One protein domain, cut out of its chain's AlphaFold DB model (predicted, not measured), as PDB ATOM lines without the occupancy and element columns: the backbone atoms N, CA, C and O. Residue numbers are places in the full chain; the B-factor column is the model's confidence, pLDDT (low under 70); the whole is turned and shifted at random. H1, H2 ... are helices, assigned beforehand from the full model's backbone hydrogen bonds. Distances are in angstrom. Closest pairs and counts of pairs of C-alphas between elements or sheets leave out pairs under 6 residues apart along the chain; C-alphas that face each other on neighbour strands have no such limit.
ATOM      1  N   ARG A  26     -23.471 -35.178 -16.564       75.62
ATOM      2  CA  ARG A  26     -22.281 -36.010 -16.717       75.62
ATOM      3  C   ARG A  26     -21.576 -35.785 -18.052       75.62
ATOM      4  O   ARG A  26     -20.362 -35.593 -18.075       75.62
ATOM      5  N   GLU A  27     -22.320 -35.781 -19.150       76.12
ATOM      6  CA  GLU A  27     -21.791 -35.482 -20.479       76.12
ATOM      7  C   GLU A  27     -21.330 -34.024 -20.550       76.12
ATOM      8  O   GLU A  27     -20.204 -33.746 -20.963       76.12
ATOM      9  N   VAL A  28     -22.137 -33.095 -20.035       75.75
ATOM     10  CA  VAL A  28     -21.784 -31.670 -19.982       75.75
ATOM     11  C   VAL A  28     -20.560 -31.435 -19.095       75.75
ATOM     12  O   VAL A  28     -19.657 -30.705 -19.489       75.75
ATOM     13  N   ALA A  29     -20.462 -32.071 -17.928       77.06
ATOM     14  CA  ALA A  29     -19.283 -31.958 -17.074       77.06
ATOM     15  C   ALA A  29     -18.024 -32.511 -17.759       77.06
ATOM     16  O   ALA A  29     -16.949 -31.922 -17.640       77.06
ATOM     17  N   ARG A  30     -18.151 -33.582 -18.545       78.00
ATOM     18  CA  ARG A  30     -17.027 -34.160 -19.284       78.00
ATOM     19  C   ARG A  30     -16.609 -33.317 -20.493       78.00
ATOM     20  O   ARG A  30     -15.416 -33.177 -20.747       78.00
ATOM     21  N   ILE A  31     -17.561 -32.745 -21.228       78.19
ATOM     22  CA  ILE A  31     -17.300 -31.960 -22.445       78.19
ATOM     23  C   ILE A  31     -16.917 -30.514 -22.112       78.19
ATOM     24  O   ILE A  31     -15.956 -29.993 -22.666       78.19
ATOM     25  N   VAL A  32     -17.669 -29.859 -21.225       77.50
ATOM     26  CA  VAL A  32     -17.538 -28.422 -20.927       77.50
ATOM     27  C   VAL A  32     -16.540 -28.166 -19.808       77.50
ATOM     28  O   VAL A  32     -15.776 -27.207 -19.870       77.50
ATOM     29  N   LEU A  33     -16.556 -29.000 -18.766       74.31
ATOM     30  CA  LEU A  33     -15.696 -28.814 -17.595       74.31
ATOM     31  C   LEU A  33     -14.453 -29.711 -17.638       74.31
ATOM     32  O   LEU A  33     -13.539 -29.497 -16.846       74.31
ATOM     33  N   HIS A  34     -14.401 -30.684 -18.558       79.88
ATOM     34  CA  HIS A  34     -13.357 -31.712 -18.629       79.88
ATOM     35  C   HIS A  34     -13.143 -32.454 -17.299       79.88
ATOM     36  O   HIS A  34     -12.049 -32.944 -17.016       79.88
ATOM     37  N   ILE A  35     -14.194 -32.546 -16.479       80.19
ATOM     38  CA  ILE A  35     -14.194 -33.286 -15.216       80.19
ATOM     39  C   ILE A  35     -14.849 -34.636 -15.470       80.19
ATOM     40  O   ILE A  35     -15.891 -34.707 -16.119       80.19
ATOM     41  N   ASP A  36     -14.248 -35.707 -14.953       79.31
ATOM     42  CA  ASP A  36     -14.816 -37.042 -15.083       79.31
ATOM     43  C   ASP A  36     -15.864 -37.300 -13.983       79.31
ATOM     44  O   ASP A  36     -15.499 -37.462 -12.811       79.31
ATOM     45  N   PRO A  37     -17.163 -37.356 -14.327       74.75
ATOM     46  CA  PRO A  37     -18.233 -37.564 -13.354       74.75
ATOM     47  C   PRO A  37     -18.219 -38.965 -12.726       74.75
ATOM     48  O   PRO A  37     -18.907 -39.179 -11.732       74.75
ATOM     49  N   GLU A  38     -17.476 -39.924 -13.288       80.19
ATOM     50  CA  GLU A  38     -17.350 -41.273 -12.719       80.19
ATOM     51  C   GLU A  38     -16.288 -41.352 -11.619       80.19
ATOM     52  O   GLU A  38     -16.385 -42.191 -10.726       80.19
ATOM     53  N   ARG A  39     -15.295 -40.454 -11.649       81.69
ATOM     54  CA  ARG A  39     -14.222 -40.396 -10.646       81.69
ATOM     55  C   ARG A  39     -14.481 -39.351  -9.568       81.69
ATOM     56  O   ARG A  39     -14.140 -39.590  -8.415       81.69
ATOM     57  N   GLU A  40     -15.083 -38.217  -9.929       80.38
ATOM     58  CA  GLU A  40     -15.371 -37.111  -9.005       80.38
ATOM     59  C   GLU A  40     -16.797 -36.551  -9.211       80.38
ATOM     60  O   GLU A  40     -16.961 -35.400  -9.633       80.38
ATOM     61  N   PRO A  41     -17.855 -37.333  -8.915       78.06
ATOM     62  CA  PRO A  41     -19.241 -36.939  -9.182       78.06
ATOM     63  C   PRO A  41     -19.668 -35.661  -8.448       78.06
ATOM     64  O   PRO A  41     -20.309 -34.808  -9.054       78.06
ATOM     65  N   GLU A  42     -19.282 -35.481  -7.180       82.62
ATOM     66  CA  GLU A  42     -19.633 -34.274  -6.409       82.62
ATOM     67  C   GLU A  42     -18.993 -33.009  -6.992       82.62
ATOM     68  O   GLU A  42     -19.634 -31.962  -7.098       82.62
ATOM     69  N   ARG A  43     -17.733 -33.112  -7.430       80.69
ATOM     70  CA  ARG A  43     -16.993 -31.995  -8.025       80.69
ATOM     71  C   ARG A  43     -17.540 -31.634  -9.405       80.69
ATOM     72  O   ARG A  43     -17.692 -30.452  -9.711       80.69
ATOM     73  N   ALA A  44     -17.861 -32.646 -10.213       82.38
ATOM     74  CA  ALA A  44     -18.512 -32.483 -11.509       82.38
ATOM     75  C   ALA A  44     -19.889 -31.816 -11.360       82.38
ATOM     76  O   ALA A  44     -20.188 -30.864 -12.079       82.38
ATOM     77  N   PHE A  45     -20.688 -32.264 -10.388       80.44
ATOM     78  CA  PHE A  45     -22.017 -31.721 -10.130       80.44
ATOM     79  C   PHE A  45     -21.971 -30.270  -9.636       80.44
ATOM     80  O   PHE A  45     -22.650 -29.419 -10.201       80.44
ATOM     81  N   GLY A  46     -21.121 -29.942  -8.655       85.69
ATOM     82  CA  GLY A  46     -21.012 -28.568  -8.146       85.69
ATOM     83  C   GLY A  46     -20.504 -27.570  -9.197       85.69
ATOM     84  O   GLY A  46     -20.972 -26.428  -9.280       85.69
ATOM     85  N   ALA A  47     -19.578 -28.002 -10.059       83.88
ATOM     86  CA  ALA A  47     -19.110 -27.192 -11.178       83.88
ATOM     87  C   ALA A  47     -20.199 -27.020 -12.256       83.88
ATOM     88  O   ALA A  47     -20.371 -25.912 -12.775       83.88
ATOM     89  N   TRP A  48     -20.971 -28.073 -12.549       82.50
ATOM     90  CA  TRP A  48     -22.123 -28.010 -13.454       82.50
ATOM     91  C   TRP A  48     -23.222 -27.085 -12.920       82.50
ATOM     92  O   TRP A  48     -23.692 -26.221 -13.656       82.50
ATOM     93  N   GLU A  49     -23.573 -27.179 -11.637       85.31
ATOM     94  CA  GLU A  49     -24.585 -26.333 -10.998       85.31
ATOM     95  C   GLU A  49     -24.189 -24.851 -11.055       85.31
ATOM     96  O   GLU A  49     -24.987 -24.000 -11.456       85.31
ATOM     97  N   THR A  50     -22.926 -24.535 -10.750       85.81
ATOM     98  CA  THR A  50     -22.389 -23.169 -10.866       85.81
ATOM     99  C   THR A  50     -22.457 -22.661 -12.310       85.81
ATOM    100  O   THR A  50     -22.796 -21.498 -12.559       85.81
ATOM    101  N   HIS A  51     -22.144 -23.526 -13.278       82.62
ATOM    102  CA  HIS A  51     -22.210 -23.192 -14.696       82.62
ATOM    103  C   HIS A  51     -23.655 -22.962 -15.157       82.62
ATOM    104  O   HIS A  51     -23.928 -21.971 -15.835       82.62
ATOM    105  N   LEU A  52     -24.596 -23.804 -14.726       80.00
ATOM    106  CA  LEU A  52     -26.017 -23.679 -15.037       80.00
ATOM    107  C   LEU A  52     -26.624 -22.433 -14.390       80.00
ATOM    108  O   LEU A  52     -27.370 -21.710 -15.045       80.00
ATOM    109  N   ALA A  53     -26.268 -22.125 -13.142       83.94
ATOM    110  CA  ALA A  53     -26.677 -20.896 -12.471       83.94
ATOM    111  C   ALA A  53     -26.200 -19.657 -13.243       83.94
ATOM    112  O   ALA A  53     -26.978 -18.726 -13.461       83.94
ATOM    113  N   ARG A  54     -24.954 -19.663 -13.741       77.00
ATOM    114  CA  ARG A  54     -24.432 -18.595 -14.608       77.00
ATOM    115  C   ARG A  54     -25.150 -18.534 -15.951       77.00
ATOM    116  O   ARG A  54     -25.542 -17.447 -16.360       77.00
ATOM    117  N   ALA A  55     -25.361 -19.665 -16.621       79.19
ATOM    118  CA  ALA A  55     -26.074 -19.723 -17.894       79.19
ATOM    119  C   ALA A  55     -27.517 -19.216 -17.750       79.19
ATOM    120  O   ALA A  55     -27.941 -18.360 -18.521       79.19
ATOM    121  N   ARG A  56     -28.236 -19.648 -16.707       75.00
ATOM    122  CA  ARG A  56     -29.581 -19.162 -16.356       75.00
ATOM    123  C   ARG A  56     -29.591 -17.675 -16.012       75.00
ATOM    124  O   ARG A  56     -30.520 -16.960 -16.386       75.00
ATOM    125  N   TRP A  57     -28.562 -17.182 -15.324       75.69
ATOM    126  CA  TRP A  57     -28.430 -15.756 -15.036       75.69
ATOM    127  C   TRP A  57     -28.179 -14.945 -16.312       75.69
ATOM    128  O   TRP A  57     -28.808 -13.904 -16.499       75.69
ATOM    129  N   MET A  58     -27.335 -15.442 -17.223       67.94
ATOM    130  CA  MET A  58     -27.086 -14.829 -18.529       67.94
ATOM    131  C   MET A  58     -28.309 -14.881 -19.444       67.94
ATOM    132  O   MET A  58     -28.560 -13.914 -20.149       67.94
ATOM    133  N   THR A  59     -29.111 -15.943 -19.436       67.25
ATOM    134  CA  THR A  59     -30.345 -15.973 -20.234       67.25
ATOM    135  C   THR A  59     -31.405 -15.066 -19.622       67.25
ATOM    136  O   THR A  59     -31.982 -14.248 -20.319       67.25
ATOM    137  N   THR A  60     -31.617 -15.089 -18.310       65.00
ATOM    138  CA  THR A  60     -32.678 -14.274 -17.691       65.00
ATOM    139  C   THR A  60     -32.348 -12.774 -17.695       65.00
ATOM    140  O   THR A  60     -33.227 -11.944 -17.936       65.00
ATOM    141  N   ASN A  61     -31.083 -12.401 -17.468       61.50
ATOM    142  CA  ASN A  61     -30.654 -10.996 -17.443       61.50
ATOM    143  C   ASN A  61     -30.101 -10.509 -18.788       61.50
ATOM    144  O   ASN A  61     -30.320  -9.361 -19.166       61.50
ATOM    145  N   GLY A  62     -29.425 -11.370 -19.548       56.09
ATOM    146  CA  GLY A  62     -28.898 -11.038 -20.872       56.09
ATOM    147  C   GLY A  62     -29.976 -11.004 -21.954       56.09
ATOM    148  O   GLY A  62     -29.900 -10.150 -22.830       56.09
ATOM    149  N   TYR A  63     -31.040 -11.815 -21.869       51.53
ATOM    150  CA  TYR A  63     -32.172 -11.713 -22.806       51.53
ATOM    151  C   TYR A  63     -32.941 -10.397 -22.622       51.53
ATOM    152  O   TYR A  63     -33.406  -9.819 -23.598       51.53
ATOM    153  N   ARG A  64     -32.980  -9.842 -21.399       55.25
ATOM    154  CA  ARG A  64     -33.459  -8.466 -21.165       55.25
ATOM    155  C   ARG A  64     -32.595  -7.423 -21.877       55.25
ATOM    156  O   ARG A  64     -33.144  -6.492 -22.457       55.25
ATOM    157  N   TYR A  65     -31.274  -7.592 -21.884       53.66
ATOM    158  CA  TYR A  65     -30.357  -6.687 -22.585       53.66
ATOM    159  C   TYR A  65     -30.392  -6.843 -24.114       53.66
ATOM    160  O   TYR A  65     -30.298  -5.848 -24.831       53.66
ATOM    161  N   LEU A  66     -30.566  -8.065 -24.626       55.34
ATOM    162  CA  LEU A  66     -30.688  -8.327 -26.062       55.34
ATOM    163  C   LEU A  66     -32.040  -7.856 -26.620       55.34
ATOM    164  O   LEU A  66     -32.074  -7.265 -27.696       55.34
ATOM    165  N   LEU A  67     -33.137  -8.019 -25.871       54.78
ATOM    166  CA  LEU A  67     -34.446  -7.473 -26.249       54.78
ATOM    167  C   LEU A  67     -34.489  -5.939 -26.181       54.78
ATOM    168  O   LEU A  67     -35.173  -5.318 -26.989       54.78
ATOM    169  N   ALA A  68     -33.735  -5.314 -25.272       55.38
ATOM    170  CA  ALA A  68     -33.660  -3.855 -25.179       55.38
ATOM    171  C   ALA A  68     -32.898  -3.205 -26.350       55.38
ATOM    172  O   ALA A  68     -33.103  -2.026 -26.627       55.38
ATOM    173  N   ARG A  69     -32.036  -3.949 -27.060       53.06
ATOM    174  CA  ARG A  69     -31.240  -3.427 -28.188       53.06
ATOM    175  C   ARG A  69     -31.841  -3.724 -29.570       53.06
ATOM    176  O   ARG A  69     -31.244  -3.346 -30.572       53.06
ATOM    177  N   GLY A  70     -32.992  -4.402 -29.620       50.72
ATOM    178  CA  GLY A  70     -33.664  -4.828 -30.853       50.72
ATOM    179  C   GLY A  70     -34.959  -4.083 -31.193       50.72
ATOM    180  O   GLY A  70     -35.613  -4.462 -32.158       50.72
TER     181      GLY A  70
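This is residues 26 to 70 of the 73 residues of an uncharacterized protein of Mesorhizobium sp (UniProt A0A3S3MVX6). One long helix, H2, makes the rod, and a short helix, H1, packs across it near its first end, joined to it by a loop; the far part, residues 52 to 70, sticks out free. The printed part has 45 residues with two named helices, H1 then H2, and no named strand: all helix. It is only just loose, close to extended, with a radius of gyration of the C-alphas of 13.9 A and spans of 45 by 15 by 10 A.

Find C-alpha 26 at (-22.281, -36.010, -16.717); from there H1 runs through residues 26 to 32. H2, residues 41 to 68, begins at C-alpha 41 at (-19.241, -36.939, -9.182) and ends 39.5 A away at C-alpha 68 at (-33.660, -3.855, -25.179), with a kink of 25 degrees near residue 61.

Look at Ala 29 and Ala 44: their C-alphas, 5.6 A apart, are the closest of H1 and H2, which touch. H2 touches H1 with residues 44 to 48 alone. Their lines stand at a steep tilt of 60 degrees, the same way. In H1 every O i to N i+4 pair is within hydrogen-bond range; in H2, 23 of 24.

The C-alphas of Arg 39 and Gly 70, the two farthest apart, are 45.3 A apart. The printed part has no cut, and the link from H1 to H2 is short. The model's pLDDT is under 70 at residues 58 to 70.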